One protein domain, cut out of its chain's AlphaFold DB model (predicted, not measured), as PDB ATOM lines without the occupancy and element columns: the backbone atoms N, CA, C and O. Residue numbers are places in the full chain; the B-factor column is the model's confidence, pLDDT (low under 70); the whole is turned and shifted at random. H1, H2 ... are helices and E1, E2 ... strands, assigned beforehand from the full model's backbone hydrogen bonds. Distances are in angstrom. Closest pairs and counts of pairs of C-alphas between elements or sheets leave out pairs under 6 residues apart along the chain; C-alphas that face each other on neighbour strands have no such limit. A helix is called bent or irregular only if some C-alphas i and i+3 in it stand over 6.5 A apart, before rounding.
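AT A GLANCE: This is residues 3 to 134 of the 156 residues of an uncharacterized protein of Acidovorax sp. Leaf76 (UniProt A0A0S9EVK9). A twisted sheet of four strands has two helices over one face, H4 over E2 and E3 and H5 over E1 and E4, each running along the strands under it, and no named helix over the other face. H1 and H3 pack on H4 beyond the sheet, H2 packs on H3, and the long stretch of residues 28 to 50 passes E4, pairing there through residues 37 to 38. The printed part has 132 residues, with five named helices and four named strands in the order H1 H2 E1 H3 H4 E2 E3 H5 E4; the class is mixed. The sheet's order is E2 E3 E1 E4, antiparallel throughout. The whole is compact, with a radius of gyration of the C-alphas of 14.5 A and spans of 43 by 36 by 23 A.

IN THESE COORDINATES: Find C-alpha 7 at (36.630, 11.265, 57.451); from there H1 runs 14.2 A to residue 16. H2 is residues 24 to 27, 5.4 A. E1 begins at C-alpha 51, (28.899, 34.384, 58.991), and runs 16.0 A to residue 56. H3, residues 59 to 73, spans 20.4 A and is irregular, with C-alphas 65 and 68 7.1 A apart. H4, residues 79 to 91, spans 18.0 A. Next come E2, residues 94 to 96, 6.7 A; E3, residues 106 to 111, 15.0 A; and H5, residues 113 to 120, 10.3 A. E4, residues 127 to 130, 10.5 A, ends at C-alpha 130, (24.505, 35.904, 54.120).

HOW THE PARTS SIT: Start at the sheet, only just strongly twisted, its C-alphas up to 4.0 A off its best plane. Look for N 53 and O 109, 2.8 A, between E1 and E3; N 54 and O 129, 2.8 A, between E1 and E4; and N 96 and O 108, 2.8 A, in the hairpin E2 and E3. E1, H3 H4, E2 and E3, H5, E4 are split strand-helix-strand units, each with another strand between its two strands and a right-handed crossover. In two layers, helices on one face of a sheet, H4 has a height over the sheet of 8.8 A and H5 of 9.4 A. H4 touches H1 with residues 85 to 89 alone, closest at C-alphas 10 and 89, 5.4 A, and H3 with residues 79 to 83 alone, closest at C-alphas 66 and 79, 5.2 A. H3 touches H2 with residues 60 to 64 alone, closest at C-alphas 27 and 61, 6.5 A. Every O i to N i+4 pair is within hydrogen-bond range in H1, H4 and H5, and 9 of 11 in H3; H2 is too short for one.

THE WHOLE: The C-alphas farthest apart, of Asp 41 and Ala 72, are 44.7 A apart. The printed part has no cut; its long link is H2 to E1. No printed residue is under 70 in pLDDT.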
ATOM      1  N   TYR A   3      25.739  18.314  59.113       86.25
ATOM      2  CA  TYR A   3      26.673  17.626  58.230       86.25
ATOM      3  C   TYR A   3      28.031  18.291  58.411       86.25
ATOM      4  O   TYR A   3      28.160  19.501  58.234       86.25
ATOM      5  N   SER A   4      29.021  17.511  58.817       87.50
ATOM      6  CA  SER A   4      30.391  17.964  59.030       87.50
ATOM      7  C   SER A   4      31.359  17.073  58.259       87.50
ATOM      8  O   SER A   4      30.979  16.050  57.681       87.50
ATOM      9  N   GLN A   5      32.624  17.482  58.236       88.25
ATOM     10  CA  GLN A   5      33.704  16.721  57.627       88.25
ATOM     11  C   GLN A   5      34.076  15.522  58.516       88.25
ATOM     12  O   GLN A   5      35.027  15.574  59.291       88.25
ATOM     13  N   ASP A   6      33.294  14.449  58.432       92.81
ATOM     14  CA  ASP A   6      33.669  13.150  58.989       92.81
ATOM     15  C   ASP A   6      34.508  12.373  57.967       92.81
ATOM     16  O   ASP A   6      34.109  12.218  56.814       92.81
ATOM     17  N   ALA A   7      35.680  11.883  58.374       92.75
ATOM     18  CA  ALA A   7      36.630  11.265  57.451       92.75
ATOM     19  C   ALA A   7      36.076  10.000  56.772       92.75
ATOM     20  O   ALA A   7      36.299   9.803  55.575       92.75
ATOM     21  N   ALA A   8      35.336   9.163  57.505       94.50
ATOM     22  CA  ALA A   8      34.762   7.938  56.956       94.50
ATOM     23  C   ALA A   8      33.622   8.263  55.984       94.50
ATOM     24  O   ALA A   8      33.561   7.697  54.890       94.50
ATOM     25  N   VAL A   9      32.766   9.225  56.340       92.56
ATOM     26  CA  VAL A   9      31.694   9.692  55.453       92.56
ATOM     27  C   VAL A   9      32.269  10.351  54.200       92.56
ATOM     28  O   VAL A   9      31.810  10.061  53.098       92.56
ATOM     29  N   CYS A  10      33.305  11.179  54.320       94.94
ATOM     30  CA  CYS A  10      33.918  11.836  53.166       94.94
ATOM     31  C   CYS A  10      34.639  10.856  52.238       94.94
ATOM     32  O   CYS A  10      34.529  10.989  51.019       94.94
ATOM     33  N   ALA A  11      35.310   9.840  52.785       95.25
ATOM     34  CA  ALA A  11      35.870   8.756  51.983       95.25
ATOM     35  C   ALA A  11      34.768   7.974  51.253       95.25
ATOM     36  O   ALA A  11      34.905   7.666  50.068       95.25
ATOM     37  N   TRP A  12      33.648   7.701  51.928       93.81
ATOM     38  CA  TRP A  12      32.496   7.060  51.301       93.81
ATOM     39  C   TRP A  12      31.919   7.916  50.168       93.81
ATOM     40  O   TRP A  12      31.720   7.392  49.073       93.81
ATOM     41  N   MET A  13      31.716   9.220  50.394       93.44
ATOM     42  CA  MET A  13      31.219  10.155  49.378       93.44
ATOM     43  C   MET A  13      32.128  10.157  48.153       93.44
ATOM     44  O   MET A  13      31.644   9.947  47.049       93.44
ATOM     45  N   ALA A  14      33.442  10.295  48.340       93.12
ATOM     46  CA  ALA A  14      34.403  10.296  47.238       93.12
ATOM     47  C   ALA A  14      34.416   8.978  46.440       93.12
ATOM     48  O   ALA A  14      34.671   8.986  45.239       93.12
ATOM     49  N   ALA A  15      34.140   7.845  47.091       92.94
ATOM     50  CA  ALA A  15      34.111   6.537  46.440       92.94
ATOM     51  C   ALA A  15      32.778   6.220  45.732       92.94
ATOM     52  O   ALA A  15      32.748   5.359  44.851       92.94
ATOM     53  N   HIS A  16      31.671   6.865  46.119       90.88
ATOM     54  CA  HIS A  16      30.322   6.458  45.697       90.88
ATOM     55  C   HIS A  16      29.517   7.549  44.996       90.88
ATOM     56  O   HIS A  16      28.611   7.228  44.222       90.88
ATOM     57  N   VAL A  17      29.831   8.815  45.245       90.56
ATOM     58  CA  VAL A  17      29.220   9.963  44.584       90.56
ATOM     59  C   VAL A  17      30.171  10.426  43.494       90.56
ATOM     60  O   VAL A  17      31.338  10.716  43.738       90.56
ATOM     61  N   GLN A  18      29.671  10.424  42.261       88.44
ATOM     62  CA  GLN A  18      30.446  10.898  41.122       88.44
ATOM     63  C   GLN A  18      30.731  12.392  41.293       88.44
ATOM     64  O   GLN A  18      29.842  13.099  41.765       88.44
ATOM     65  N   PRO A  19      31.908  12.893  40.876       89.00
ATOM     66  CA  PRO A  19      32.157  14.326  40.848       89.00
ATOM     67  C   PRO A  19      31.039  15.061  40.111       89.00
ATOM     68  O   PRO A  19      30.515  14.560  39.109       89.00
ATOM     69  N   PHE A  20      30.685  16.253  40.592       90.25
ATOM     70  CA  PHE A  20      29.650  17.039  39.938       90.25
ATOM     71  C   PHE A  20      29.992  17.299  38.467       90.25
ATOM     72  O   PHE A  20      31.034  17.866  38.137       90.25
ATOM     73  N   ALA A  21      29.059  16.931  37.596       88.75
ATOM     74  CA  ALA A  21      29.055  17.283  36.190       88.75
ATOM     75  C   ALA A  21      27.677  17.844  35.853       88.75
ATOM     76  O   ALA A  21      26.654  17.264  36.231       88.75
ATOM     77  N   TRP A  22      27.647  18.971  35.140       90.94
ATOM     78  CA  TRP A  22      26.390  19.610  34.775       90.94
ATOM     79  C   TRP A  22      25.540  18.675  33.889       90.94
ATOM     80  O   TRP A  22      25.992  18.287  32.806       90.94
ATOM     81  N   PRO A  23      24.307  18.314  34.294       91.06
ATOM     82  CA  PRO A  23      23.517  17.289  33.616       91.06
ATOM     83  C   PRO A  23      22.776  17.848  32.388       91.06
ATOM     84  O   PRO A  23      21.546  17.876  32.358       91.06
ATOM     85  N   VAL A  24      23.517  18.277  31.354       91.19
ATOM     86  CA  VAL A  24      22.985  18.969  30.153       91.19
ATOM     87  C   VAL A  24      21.782  18.248  29.534       91.19
ATOM     88  O   VAL A  24      20.825  18.892  29.118       91.19
ATOM     89  N   GLN A  25      21.813  16.914  29.492       91.31
ATOM     90  CA  GLN A  25      20.745  16.105  28.898       91.31
ATOM     91  C   GLN A  25      19.419  16.180  29.672       91.31
ATOM     92  O   GLN A  25      18.363  16.032  29.066       91.31
ATOM     93  N   ALA A  26      19.468  16.409  30.986       90.44
ATOM     94  CA  ALA A  26      18.289  16.443  31.850       90.44
ATOM     95  C   ALA A  26      17.798  17.872  32.134       90.44
ATOM     96  O   ALA A  26      16.595  18.090  32.245       90.44
ATOM     97  N   VAL A  27      18.712  18.845  32.251       90.44
ATOM     98  CA  VAL A  27      18.379  20.220  32.690       90.44
ATOM     99  C   VAL A  27      18.652  21.298  31.641       90.44
ATOM    100  O   VAL A  27      18.399  22.474  31.891       90.44
ATOM    101  N   GLY A  28      19.160  20.913  30.468       90.31
ATOM    102  CA  GLY A  28      19.601  21.842  29.431       90.31
ATOM    103  C   GLY A  28      20.981  22.452  29.715       90.31
ATOM    104  O   GLY A  28      21.625  22.126  30.717       90.31
ATOM    105  N   PRO A  29      21.491  23.317  28.819       88.94
ATOM    106  CA  PRO A  29      22.761  24.003  29.032       88.94
ATOM    107  C   PRO A  29      22.683  24.934  30.246       88.94
ATOM    108  O   PRO A  29      21.627  25.478  30.567       88.94
ATOM    109  N   ARG A  30      23.822  25.161  30.905       86.31
ATOM    110  CA  ARG A  30      23.914  26.162  31.970       86.31
ATOM    111  C   ARG A  30      23.762  27.556  31.368       86.31
ATOM    112  O   ARG A  30      24.602  27.981  30.579       86.31
ATOM    113  N   THR A  31      22.702  28.264  31.743       81.69
ATOM    114  CA  THR A  31      22.382  29.597  31.203       81.69
ATOM    115  C   THR A  31      22.630  30.742  32.185       81.69
ATOM    116  O   THR A  31      22.564  31.900  31.781       81.69
ATOM    117  N   TRP A  32      22.933  30.455  33.456       79.19
ATOM    118  CA  TRP A  32      23.207  31.482  34.462       79.19
ATOM    119  C   TRP A  32      24.704  31.720  34.677       79.19
ATOM    120  O   TRP A  32      25.527  30.808  34.582       79.19
ATOM    121  N   ALA A  33      25.054  32.968  34.992       83.94
ATOM    122  CA  ALA A  33      26.402  33.350  35.401       83.94
ATOM    123  C   ALA A  33      26.769  32.724  36.765       83.94
ATOM    124  O   ALA A  33      25.870  32.344  37.520       83.94
ATOM    125  N   PRO A  34      28.068  32.618  37.113       85.81
ATOM    126  CA  PRO A  34      28.483  32.313  38.482       85.81
ATOM    127  C   PRO A  34      27.756  33.191  39.503       85.81
ATOM    128  O   PRO A  34      27.518  34.379  39.260       85.81
ATOM    129  N   ALA A  35      27.400  32.604  40.643       93.12
ATOM    130  CA  ALA A  35      26.702  33.338  41.681       93.12
ATOM    131  C   ALA A  35      27.606  34.447  42.239       93.12
ATOM    132  O   ALA A  35      28.821  34.297  42.361       93.12
ATOM    133  N   THR A  36      27.003  35.575  42.606       94.56
ATOM    134  CA  THR A  36      27.693  36.624  43.364       94.56
ATOM    135  C   THR A  36      27.330  36.485  44.834       94.56
ATOM    136  O   THR A  36      26.157  36.310  45.165       94.56
ATOM    137  N   VAL A  37      28.328  36.573  45.717       97.19
ATOM    138  CA  VAL A  37      28.103  36.538  47.164       97.19
ATOM    139  C   VAL A  37      27.377  37.802  47.605       97.19
ATOM    140  O   VAL A  37      27.925  38.898  47.543       97.19
ATOM    141  N   GLN A  38      26.144  37.638  48.074       96.88
ATOM    142  CA  GLN A  38      25.348  38.728  48.626       96.88
ATOM    143  C   GLN A  38      25.611  38.869  50.129       96.88
ATOM    144  O   GLN A  38      25.285  37.979  50.920       96.88
ATOM    145  N   THR A  39      26.194  39.994  50.534       95.19
ATOM    146  CA  THR A  39      26.426  40.345  51.942       95.19
ATOM    147  C   THR A  39      25.271  41.168  52.511       95.19
ATOM    148  O   THR A  39      24.546  41.827  51.767       95.19
ATOM    149  N   VAL A  40      25.102  41.153  53.831       93.56
ATOM    150  CA  VAL A  40      24.089  41.953  54.546       93.56
ATOM    151  C   VAL A  40      24.744  42.746  55.676       93.56
ATOM    152  O   VAL A  40      25.794  42.349  56.173       93.56
ATOM    153  N   ASP A  41      24.121  43.843  56.114       90.75
ATOM    154  CA  ASP A  41      24.720  44.753  57.115       90.75
ATOM    155  C   ASP A  41      24.887  44.096  58.493       90.75
ATOM    156  O   ASP A  41      25.839  44.362  59.223       90.75
ATOM    157  N   THR A  42      23.948  43.218  58.852       91.75
ATOM    158  CA  THR A  42      23.894  42.523  60.144       91.75
ATOM    159  C   THR A  42      23.813  41.012  59.931       91.75
ATOM    160  O   THR A  42      22.746  40.420  60.103       91.75
ATOM    161  N   PRO A  43      24.907  40.348  59.519       94.62
ATOM    162  CA  PRO A  43      24.884  38.913  59.269       94.62
ATOM    163  C   PRO A  43      24.772  38.134  60.582       94.62
ATOM    164  O   PRO A  43      25.344  38.513  61.608       94.62
ATOM    165  N   MET A  44      24.055  37.014  60.546       94.75
ATOM    166  CA  MET A  44      24.080  36.033  61.623       94.75
ATOM    167  C   MET A  44      25.475  35.410  61.697       94.75
ATOM    168  O   MET A  44      26.037  35.021  60.672       94.75
ATOM    169  N   ARG A  45      26.042  35.327  62.905       95.06
ATOM    170  CA  ARG A  45      27.383  34.782  63.144       95.06
ATOM    171  C   ARG A  45      27.366  33.743  64.258       95.06
ATOM    172  O   ARG A  45      26.590  33.877  65.202       95.06
ATOM    173  N   ASN A  46      28.226  32.734  64.151       93.19
ATOM    174  CA  ASN A  46      28.443  31.763  65.224       93.19
ATOM    175  C   ASN A  46      29.436  32.296  66.275       93.19
ATOM    176  O   ASN A  46      29.964  33.402  66.153       93.19
ATOM    177  N   ALA A  47      29.713  31.490  67.305       92.94
ATOM    178  CA  ALA A  47      30.638  31.840  68.386       92.94
ATOM    179  C   ALA A  47      32.078  32.117  67.905       92.94
ATOM    180  O   ALA A  47      32.820  32.836  68.563       92.94
ATOM    181  N   GLN A  48      32.466  31.572  66.750       92.56
ATOM    182  CA  GLN A  48      33.766  31.779  66.110       92.56
ATOM    183  C   GLN A  48      33.791  33.012  65.189       92.56
ATOM    184  O   GLN A  48      34.795  33.270  64.530       92.56
ATOM    185  N   GLY A  49      32.693  33.767  65.101       93.56
ATOM    186  CA  GLY A  49      32.583  34.959  64.260       93.56
ATOM    187  C   GLY A  49      32.353  34.679  62.771       93.56
ATOM    188  O   GLY A  49      32.269  35.628  61.988       93.56
ATOM    189  N   LEU A  50      32.200  33.416  62.358       95.31
ATOM    190  CA  LEU A  50      31.885  33.064  60.971       95.31
ATOM    191  C   LEU A  50      30.454  33.480  60.645       95.31
ATOM    192  O   LEU A  50      29.555  33.255  61.453       95.31
ATOM    193  N   ALA A  51      30.240  34.067  59.466       96.25
ATOM    194  CA  ALA A  51      28.899  34.384  58.991       96.25
ATOM    195  C   ALA A  51      28.177  33.113  58.528       96.25
ATOM    196  O   ALA A  51      28.792  32.190  57.988       96.25
ATOM    197  N   GLN A  52      26.864  33.071  58.741       96.12
ATOM    198  CA  GLN A  52      26.019  32.049  58.145       96.12
ATOM    199  C   GLN A  52      25.663  32.448  56.716       96.12
ATOM    200  O   GLN A  52      25.213  33.568  56.463       96.12
ATOM    201  N   TYR A  53      25.807  31.510  55.794       97.00
ATOM    202  CA  TYR A  53      25.413  31.659  54.404       97.00
ATOM    203  C   TYR A  53      24.315  30.665  54.067       97.00
ATOM    204  O   TYR A  53      24.391  29.498  54.446       97.00
ATOM    205  N   ARG A  54      23.323  31.132  53.314       96.62
ATOM    206  CA  ARG A  54      22.375  30.307  52.574       96.62
ATOM    207  C   ARG A  54      22.925  30.119  51.170       96.62
ATOM    208  O   ARG A  54      23.148  31.106  50.467       96.62
ATOM    209  N   VAL A  55      23.148  28.870  50.787       96.12
ATOM    210  CA  VAL A  55      23.579  28.474  49.445       96.12
ATOM    211  C   VAL A  55      22.393  27.834  48.746       96.12
ATOM    212  O   VAL A  55      21.711  26.994  49.327       96.12
ATOM    213  N   THR A  56      22.155  28.231  47.506       95.25
ATOM    214  CA  THR A  56      20.998  27.838  46.711       95.25
ATOM    215  C   THR A  56      21.470  27.248  45.388       95.25
ATOM    216  O   THR A  56      22.334  27.805  44.711       95.25
ATOM    217  N   SER A  57      20.877  26.122  45.014       93.38
ATOM    218  CA  SER A  57      21.034  25.455  43.724       93.38
ATOM    219  C   SER A  57      19.664  25.335  43.046       93.38
ATOM    220  O   SER A  57      18.661  25.862  43.527       93.38
ATOM    221  N   ASN A  58      19.604  24.646  41.914       91.62
ATOM    222  CA  ASN A  58      18.356  24.254  41.277       91.62
ATOM    223  C   ASN A  58      18.000  22.816  41.677       91.62
ATOM    224  O   ASN A  58      18.817  21.906  41.538       91.62
ATOM    225  N   LEU A  59      16.763  22.603  42.138       91.75
ATOM    226  CA  LEU A  59      16.301  21.287  42.590       91.75
ATOM    227  C   LEU A  59      16.481  20.201  41.520       91.75
ATOM    228  O   LEU A  59      16.937  19.105  41.836       91.75
ATOM    229  N   LEU A  60      16.173  20.510  40.259       92.94
ATOM    230  CA  LEU A  60      16.291  19.565  39.153       92.94
ATOM    231  C   LEU A  60      17.757  19.206  38.869       92.94
ATOM    232  O   LEU A  60      18.046  18.053  38.558       92.94
ATOM    233  N   VAL A  61      18.687  20.158  39.020       93.44
ATOM    234  CA  VAL A  61      20.135  19.900  38.905       93.44
ATOM    235  C   VAL A  61      20.580  18.915  39.983       93.44
ATOM    236  O   VAL A  61      21.220  17.913  39.663       93.44
ATOM    237  N   LEU A  62      20.188  19.151  41.241       94.25
ATOM    238  CA  LEU A  62      20.516  18.256  42.356       94.25
ATOM    239  C   LEU A  62      19.909  16.863  42.153       94.25
ATOM    240  O   LEU A  62      20.596  15.858  42.316       94.25
ATOM    241  N   GLN A  63      18.635  16.782  41.770       94.50
ATOM    242  CA  GLN A  63      17.967  15.503  41.519       94.50
ATOM    243  C   GLN A  63      18.622  14.744  40.363       94.50
ATOM    244  O   GLN A  63      18.931  13.566  40.514       94.50
ATOM    245  N   SER A  64      18.918  15.418  39.252       94.50
ATOM    246  CA  SER A  64      19.588  14.798  38.101       94.50
ATOM    247  C   SER A  64      20.981  14.278  38.451       94.50
ATOM    248  O   SER A  64      21.398  13.251  37.923       94.50
ATOM    249  N   HIS A  65      21.700  14.971  39.340       93.94
ATOM    250  CA  HIS A  65      23.041  14.569  39.739       93.94
ATOM    251  C   HIS A  65      23.057  13.461  40.803       93.94
ATOM    252  O   HIS A  65      23.847  12.540  40.639       93.94
ATOM    253  N   TYR A  66      22.216  13.535  41.850       94.56
ATOM    254  CA  TYR A  66      22.282  12.656  43.033       94.56
ATOM    255  C   TYR A  66      21.262  11.499  43.052       94.56
ATOM    256  O   TYR A  66      21.463  10.514  43.769       94.56
ATOM    257  N   ALA A  67      20.137  11.594  42.329       93.19
ATOM    258  CA  ALA A  67      19.114  10.539  42.345       93.19
ATOM    259  C   ALA A  67      19.625   9.173  41.836       93.19
ATOM    260  O   ALA A  67      19.281   8.162  42.457       93.19
ATOM    261  N   PRO A  68      20.474   9.097  40.788       92.00
ATOM    262  CA  PRO A  68      21.014   7.817  40.332       92.00
ATOM    263  C   PRO A  68      21.816   7.082  41.412       92.00
ATOM    264  O   PRO A  68      21.679   5.870  41.561       92.00
ATOM    265  N   GLN A  69      22.623   7.797  42.200       91.25
ATOM    266  CA  GLN A  69      23.425   7.217  43.281       91.25
ATOM    267  C   GLN A  69      22.531   6.792  44.447       91.25
ATOM    268  O   GLN A  69      22.738   5.711  44.995       91.25
ATOM    269  N   ILE A  70      21.510   7.590  44.785       93.25
ATOM    270  CA  ILE A  70      20.512   7.234  45.808       93.25
ATOM    271  C   ILE A  70      19.839   5.909  45.451       93.25
ATOM    272  O   ILE A  70      19.824   4.987  46.267       93.25
ATOM    273  N   GLN A  71      19.347   5.786  44.218       93.12
ATOM    274  CA  GLN A  71      18.671   4.581  43.753       93.12
ATOM    275  C   GLN A  71      19.627   3.385  43.663       93.12
ATOM    276  O   GLN A  71      19.327   2.320  44.197       93.12
ATOM    277  N   ALA A  72      20.788   3.552  43.026       93.25
ATOM    278  CA  ALA A  72      21.746   2.466  42.811       93.25
ATOM    279  C   ALA A  72      22.339   1.912  44.116       93.25
ATOM    280  O   ALA A  72      22.825   0.781  44.138       93.25
ATOM    281  N   LYS A  73      22.335   2.705  45.194       90.44
ATOM    282  CA  LYS A  73      22.882   2.326  46.503       90.44
ATOM    283  C   LYS A  73      21.813   2.102  47.576       90.44
ATOM    284  O   LYS A  73      22.175   1.774  48.700       90.44
ATOM    285  N   GLY A  74      20.525   2.251  47.250       91.38
ATOM    286  CA  GLY A  74      19.422   2.055  48.199       91.38
ATOM    287  C   GLY A  74      19.464   3.019  49.391       91.38
ATOM    288  O   GLY A  74      19.179   2.621  50.517       91.38
ATOM    289  N   LEU A  75      19.875   4.266  49.157       89.00
ATOM    290  CA  LEU A  75      20.038   5.278  50.201       89.00
ATOM    291  C   LEU A  75      18.678   5.806  50.671       89.00
ATOM    292  O   LEU A  75      17.786   6.058  49.866       89.00
ATOM    293  N   ALA A  76      18.546   6.046  51.975       87.81
ATOM    294  CA  ALA A  76      17.371   6.689  52.573       87.81
ATOM    295  C   ALA A  76      17.474   8.230  52.576       87.81
ATOM    296  O   ALA A  76      16.708   8.910  53.259       87.81
ATOM    297  N   GLN A  77      18.457   8.779  51.861       86.69
ATOM    298  CA  GLN A  77      18.796  10.196  51.832       86.69
ATOM    299  C   GLN A  77      18.184  10.905  50.621       86.69
ATOM    300  O   GLN A  77      18.006  10.316  49.557       86.69
ATOM    301  N   SER A  78      17.926  12.204  50.769       92.81
ATOM    302  CA  SER A  78      17.555  13.082  49.661       92.81
ATOM    303  C   SER A  78      18.766  13.583  48.872       92.81
ATOM    304  O   SER A  78      19.895  13.616  49.373       92.81
ATOM    305  N   SER A  79      18.523  14.089  47.659       94.69
ATOM    306  CA  SER A  79      19.547  14.782  46.866       94.69
ATOM    307  C   SER A  79      20.152  15.977  47.612       94.69
ATOM    308  O   SER A  79      21.361  16.178  47.564       94.69
ATOM    309  N   SER A  80      19.344  16.745  48.354       93.62
ATOM    310  CA  SER A  80      19.836  17.895  49.124       93.62
ATOM    311  C   SER A  80      20.737  17.475  50.291       93.62
ATOM    312  O   SER A  80      21.656  18.202  50.654       93.62
ATOM    313  N   GLN A  81      20.483  16.308  50.889       93.81
ATOM    314  CA  GLN A  81      21.293  15.775  51.982       93.81
ATOM    315  C   GLN A  81      22.656  15.280  51.485       93.81
ATOM    316  O   GLN A  81      23.666  15.570  52.123       93.81
ATOM    317  N   LEU A  82      22.703  14.588  50.340       93.94
ATOM    318  CA  LEU A  82      23.979  14.216  49.715       93.94
ATOM    319  C   LEU A  82      24.772  15.448  49.280       93.94
ATOM    320  O   LEU A  82      25.972  15.512  49.534       93.94
ATOM    321  N   TRP A  83      24.097  16.449  48.716       94.12
ATOM    322  CA  TRP A  83      24.721  17.720  48.363       94.12
ATOM    323  C   TRP A  83      25.350  18.426  49.569       94.12
ATOM    324  O   TRP A  83      26.515  18.819  49.526       94.12
ATOM    325  N   ALA A  84      24.611  18.539  50.675       94.50
ATOM    326  CA  ALA A  84      25.118  19.123  51.913       94.50
ATOM    327  C   ALA A  84      26.325  18.351  52.471       94.50
ATOM    328  O   ALA A  84      27.300  18.965  52.908       94.50
ATOM    329  N   GLN A  85      26.284  17.015  52.436       93.94
ATOM    330  CA  GLN A  85      27.402  16.182  52.876       93.94
ATOM    331  C   GLN A  85      28.632  16.351  51.975       93.94
ATOM    332  O   GLN A  85      29.752  16.430  52.481       93.94
ATOM    333  N   GLU A  86      28.444  16.439  50.657       93.62
ATOM    334  CA  GLU A  86      29.535  16.686  49.712       93.62
ATOM    335  C   GLU A  86      30.154  18.064  49.949       93.62
ATOM    336  O   GLU A  86      31.376  18.173  50.052       93.62
ATOM    337  N   ALA A  87      29.332  19.102  50.120       93.75
ATOM    338  CA  ALA A  87      29.801  20.449  50.421       93.75
ATOM    339  C   ALA A  87      30.600  20.493  51.734       93.75
ATOM    340  O   ALA A  87      31.682  21.084  51.774       93.75
ATOM    341  N   ALA A  88      30.118  19.820  52.785       94.44
ATOM    342  CA  ALA A  88      30.832  19.691  54.053       94.44
ATOM    343  C   ALA A  88      32.205  19.021  53.873       94.44
ATOM    344  O   ALA A  88      33.206  19.507  54.402       94.44
ATOM    345  N   CYS A  89      32.272  17.953  53.073       94.19
ATOM    346  CA  CYS A  89      33.511  17.234  52.787       94.19
ATOM    347  C   CYS A  89      34.499  18.033  51.933       94.19
ATOM    348  O   CYS A  89      35.689  18.071  52.247       94.19
ATOM    349  N   LYS A  90      34.011  18.675  50.867       93.50
ATOM    350  CA  LYS A  90      34.822  19.403  49.884       93.50
ATOM    351  C   LYS A  90      35.376  20.710  50.438       93.50
ATOM    352  O   LYS A  90      36.505  21.079  50.125       93.50
ATOM    353  N   HIS A  91      34.590  21.409  51.255       93.81
ATOM    354  CA  HIS A  91      34.912  22.763  51.715       93.81
ATOM    355  C   HIS A  91      35.275  22.855  53.196       93.81
ATOM    356  O   HIS A  91      35.584  23.953  53.658       93.81
ATOM    357  N   ALA A  92      35.257  21.731  53.921       91.50
ATOM    358  CA  ALA A  92      35.510  21.663  55.361       91.50
ATOM    359  C   ALA A  92      34.607  22.626  56.159       91.50
ATOM    360  O   ALA A  92      35.070  23.412  56.986       91.50
ATOM    361  N   ILE A  93      33.302  22.585  55.874       93.12
ATOM    362  CA  ILE A  93      32.275  23.416  56.521       93.12
ATOM    363  C   ILE A  93      31.268  22.558  57.285       93.12
ATOM    364  O   ILE A  93      31.099  21.372  57.001       93.12
ATOM    365  N   SER A  94      30.564  23.183  58.227       90.94
ATOM    366  CA  SER A  94      29.434  22.573  58.931       90.94
ATOM    367  C   SER A  94      28.121  23.085  58.348       90.94
ATOM    368  O   SER A  94      27.833  24.282  58.427       90.94
ATOM    369  N   VAL A  95      27.327  22.178  57.782       93.38
ATOM    370  CA  VAL A  95      26.030  22.471  57.164       93.38
ATOM    371  C   VAL A  95      24.900  22.100  58.120       93.38
ATOM    372  O   VAL A  95      24.856  20.996  58.668       93.38
ATOM    373  N   GLU A  96      23.959  23.012  58.318       89.31
ATOM    374  CA  GLU A  96      22.790  22.795  59.162       89.31
ATOM    375  C   GLU A  96      21.728  21.978  58.427       89.31
ATOM    376  O   GLU A  96      21.313  22.312  57.318       89.31
ATOM    377  N   SER A  97      21.228  20.915  59.064       83.75
ATOM    378  CA  SER A  97      20.239  20.043  58.423       83.75
ATOM    379  C   SER A  97      18.808  20.570  58.460       83.75
ATOM    380  O   SER A  97      17.919  19.894  57.949       83.75
ATOM    381  N   GLN A  98      18.541  21.690  59.138       81.81
ATOM    382  CA  GLN A  98      17.172  22.094  59.489       81.81
ATOM    383  C   GLN A  98      16.298  22.385  58.260       81.81
ATOM    384  O   GLN A  98      15.080  22.255  58.336       81.81
ATOM    385  N   THR A  99      16.911  22.723  57.126       78.75
ATOM    386  CA  THR A  99      16.223  23.048  55.869       78.75
ATOM    387  C   THR A  99      16.354  21.959  54.801       78.75
ATOM    388  O   THR A  99      15.866  22.128  53.682       78.75
ATOM    389  N   LEU A 100      16.995  20.825  55.109       89.50
ATOM    390  CA  LEU A 100      17.259  19.765  54.135       89.50
ATOM    391  C   LEU A 100      16.109  18.759  54.094       89.50
ATOM    392  O   LEU A 100      15.858  18.032  55.053       89.50
ATOM    393  N   THR A 101      15.430  18.698  52.953       88.50
ATOM    394  CA  THR A 101      14.286  17.814  52.689       88.50
ATOM    395  C   THR A 101      14.361  17.266  51.261       88.50
ATOM    396  O   THR A 101      15.191  17.704  50.468       88.50
ATOM    397  N   ASN A 102      13.469  16.343  50.887       86.56
ATOM    398  CA  ASN A 102      13.416  15.796  49.521       86.56
ATOM    399  C   ASN A 102      13.193  16.847  48.420       86.56
ATOM    400  O   ASN A 102      13.549  16.602  47.269       86.56
ATOM    401  N   LEU A 103      12.619  18.002  48.770       89.50
ATOM    402  CA  LEU A 103      12.339  19.104  47.845       89.50
ATOM    403  C   LEU A 103      13.229  20.326  48.100       89.50
ATOM    404  O   LEU A 103      13.027  21.374  47.487       89.50
ATOM    405  N   SER A 104      14.197  20.216  49.012       92.50
ATOM    406  CA  SER A 104      15.098  21.319  49.307       92.50
ATOM    407  C   SER A 104      16.131  21.488  48.200       92.50
ATOM    408  O   SER A 104      16.682  20.525  47.670       92.50
ATOM    409  N   TYR A 105      16.400  22.741  47.872       93.31
ATOM    410  CA  TYR A 105      17.409  23.170  46.909       93.31
ATOM    411  C   TYR A 105      18.386  24.162  47.546       93.31
ATOM    412  O   TYR A 105      19.140  24.843  46.853       93.31
ATOM    413  N   GLU A 106      18.368  24.253  48.875       94.62
ATOM    414  CA  GLU A 106      19.211  25.153  49.642       94.62
ATOM    415  C   GLU A 106      19.765  24.478  50.894       94.62
ATOM    416  O   GLU A 106      19.151  23.580  51.469       94.62
ATOM    417  N   PHE A 107      20.920  24.952  51.343       95.12
ATOM    418  CA  PHE A 107      21.459  24.623  52.655       95.12
ATOM    419  C   PHE A 107      21.994  25.878  53.339       95.12
ATOM    420  O   PHE A 107      22.350  26.858  52.677       95.12
ATOM    421  N   THR A 108      22.074  25.850  54.668       95.94
ATOM    422  CA  THR A 108      22.742  26.892  55.456       95.94
ATOM    423  C   THR A 108      24.016  26.357  56.086       95.94
ATOM    424  O   THR A 108      24.058  25.230  56.573       95.94
ATOM    425  N   ALA A 109      25.080  27.154  56.075       95.81
ATOM    426  CA  ALA A 109      26.343  26.787  56.703       95.81
ATOM    427  C   ALA A 109      27.079  28.017  57.225       95.81
ATOM    428  O   ALA A 109      27.060  29.082  56.603       95.81
ATOM    429  N   TYR A 110      27.767  27.852  58.352       95.50
ATOM    430  CA  TYR A 110      28.747  28.829  58.810       95.50
ATOM    431  C   TYR A 110      30.068  28.579  58.098       95.50
ATOM    432  O   TYR A 110      30.612  27.476  58.169       95.50
ATOM    433  N   MET A 111      30.588  29.594  57.412       95.88
ATOM    434  CA  MET A 111      31.817  29.454  56.637       95.88
ATOM    435  C   MET A 111      32.580  30.780  56.525       95.88
ATOM    436  O   MET A 111      31.970  31.845  56.638       95.88
ATOM    437  N   PRO A 112      33.904  30.742  56.293       96.31
ATOM    438  CA  PRO A 112      34.664  31.927  55.911       96.31
ATOM    439  C   PRO A 112      34.182  32.507  54.577       96.31
ATOM    440  O   PRO A 112      33.828  31.756  53.664       96.31
ATOM    441  N   ASP A 113      34.290  33.824  54.414       95.25
ATOM    442  CA  ASP A 113      33.924  34.528  53.175       95.25
ATOM    443  C   ASP A 113      34.692  33.988  51.955       95.25
ATOM    444  O   ASP A 113      34.149  33.896  50.856       95.25
ATOM    445  N   SER A 114      35.940  33.542  52.147       96.38
ATOM    446  CA  SER A 114      36.735  32.912  51.087       96.38
ATOM    447  C   SER A 114      36.159  31.569  50.636       96.38
ATOM    448  O   SER A 114      36.235  31.230  49.456       96.38
ATOM    449  N   THR A 115      35.567  30.798  51.551       97.38
ATOM    450  CA  THR A 115      34.866  29.553  51.224       97.38
ATOM    451  C   THR A 115      33.564  29.846  50.495       97.38
ATOM    452  O   THR A 115      33.304  29.224  49.466       97.38
ATOM    453  N   ALA A 116      32.802  30.847  50.947       97.06
ATOM    454  CA  ALA A 116      31.610  31.310  50.242       97.06
ATOM    455  C   ALA A 116      31.940  31.744  48.803       97.06
ATOM    456  O   ALA A 116      31.263  31.334  47.865       97.06
ATOM    457  N   ALA A 117      33.030  32.495  48.607       96.19
ATOM    458  CA  ALA A 117      33.490  32.907  47.283       96.19
ATOM    459  C   ALA A 117      33.849  31.715  46.380       96.19
ATOM    460  O   ALA A 117      33.521  31.747  45.198       96.19
ATOM    461  N   ARG A 118      34.467  30.651  46.916       95.88
ATOM    462  CA  ARG A 118      34.753  29.424  46.148       95.88
ATOM    463  C   ARG A 118      33.477  28.677  45.761       95.88
ATOM    464  O   ARG A 118      33.344  28.293  44.605       95.88
ATOM    465  N   ILE A 119      32.535  28.518  46.692       95.75
ATOM    466  CA  ILE A 119      31.236  27.869  46.434       95.75
ATOM    467  C   ILE A 119      30.430  28.650  45.388       95.75
ATOM    468  O   ILE A 119      29.781  28.052  44.533       95.75
ATOM    469  N   ALA A 120      30.509  29.982  45.399       95.56
ATOM    470  CA  ALA A 120      29.843  30.840  44.421       95.56
ATOM    471  C   ALA A 120      30.283  30.575  42.966       95.56
ATOM    472  O   ALA A 120      29.514  30.823  42.037       95.56
ATOM    473  N   GLN A 121      31.504  30.061  42.773       93.88
ATOM    474  CA  GLN A 121      32.053  29.716  41.458       93.88
ATOM    475  C   GLN A 121      31.703  28.296  40.997       93.88
ATOM    476  O   GLN A 121      32.060  27.921  39.884       93.88
ATOM    477  N   GLU A 122      31.031  27.488  41.820       91.94
ATOM    478  CA  GLU A 122      30.636  26.134  41.426       91.94
ATOM    479  C   GLU A 122      29.474  26.167  40.425       91.94
ATOM    480  O   GLU A 122      28.543  26.965  40.547       91.94
ATOM    481  N   ASP A 123      29.504  25.267  39.441       89.19
ATOM    482  CA  ASP A 123      28.555  25.278  38.322       89.19
ATOM    483  C   ASP A 123      27.090  25.164  38.761       89.19
ATOM    484  O   ASP A 123      26.214  25.812  38.180       89.19
ATOM    485  N   TYR A 124      26.825  24.373  39.803       89.38
ATOM    486  CA  TYR A 124      25.487  24.175  40.360       89.38
ATOM    487  C   TYR A 124      25.028  25.290  41.299       89.38
ATOM    488  O   TYR A 124      23.848  25.326  41.645       89.38
ATOM    489  N   THR A 125      25.911  26.189  41.738       93.62
ATOM    490  CA  THR A 125      25.518  27.259  42.659       93.62
ATOM    491  C   THR A 125      24.753  28.324  41.878       93.62
ATOM    492  O   THR A 125      25.304  29.007  41.016       93.62
ATOM    493  N   ALA A 126      23.461  28.457  42.180       93.31
ATOM    494  CA  ALA A 126      22.560  29.445  41.589       93.31
ATOM    495  C   ALA A 126      22.461  30.720  42.445       93.31
ATOM    496  O   ALA A 126      22.153  31.795  41.934       93.31
ATOM    497  N   GLY A 127      22.736  30.621  43.747       95.50
ATOM    498  CA  GLY A 127      22.730  31.764  44.654       95.50
ATOM    499  C   GLY A 127      23.493  31.502  45.944       95.50
ATOM    500  O   GLY A 127      23.593  30.369  46.410       95.50
ATOM    501  N   ILE A 128      24.033  32.567  46.532       97.56
ATOM    502  CA  ILE A 128      24.664  32.520  47.850       97.56
ATOM    503  C   ILE A 128      24.529  33.872  48.551       97.56
ATOM    504  O   ILE A 128      24.932  34.912  48.023       97.56
ATOM    505  N   ARG A 129      23.940  33.864  49.748       97.56
ATOM    506  CA  ARG A 129      23.629  35.075  50.519       97.56
ATOM    507  C   ARG A 129      23.914  34.867  51.996       97.56
ATOM    508  O   ARG A 129      23.593  33.815  52.543       97.56
ATOM    509  N   GLN A 130      24.450  35.883  52.663       97.44
ATOM    510  CA  GLN A 130      24.505  35.904  54.120       97.44
ATOM    511  C   GLN A 130      23.091  35.900  54.716       97.44
ATOM    512  O   GLN A 130      22.190  36.622  54.274       97.44
ATOM    513  N   VAL A 131      22.886  35.089  55.745       94.50
ATOM    514  CA  VAL A 131      21.641  35.110  56.511       94.50
ATOM    515  C   VAL A 131      21.680  36.325  57.431       94.50
ATOM    516  O   VAL A 131      22.631  36.506  58.191       94.50
ATOM    517  N   ARG A 132      20.667  37.192  57.337       92.50
ATOM    518  CA  ARG A 132      20.547  38.370  58.199       92.50
ATOM    519  C   ARG A 132      20.151  37.917  59.601       92.50
ATOM    520  O   ARG A 132      19.289  37.056  59.760       92.50
ATOM    521  N   LYS A 133      20.782  38.495  60.621       90.31
ATOM    522  CA  LYS A 133      20.373  38.313  62.011       90.31
ATOM    523  C   LYS A 133      18.938  38.843  62.159       90.31
ATOM    524  O   LYS A 133      18.715  39.994  61.782       90.31
ATOM    525  N   PRO A 134      17.992  38.054  62.699       85.38
ATOM    526  CA  PRO A 134      16.631  38.524  62.919       85.38
ATOM    527  C   PRO A 134      16.623  39.818  63.739       85.38
ATOM    528  O   PRO A 134      17.221  39.871  64.817       85.38
TER     529      PRO A 134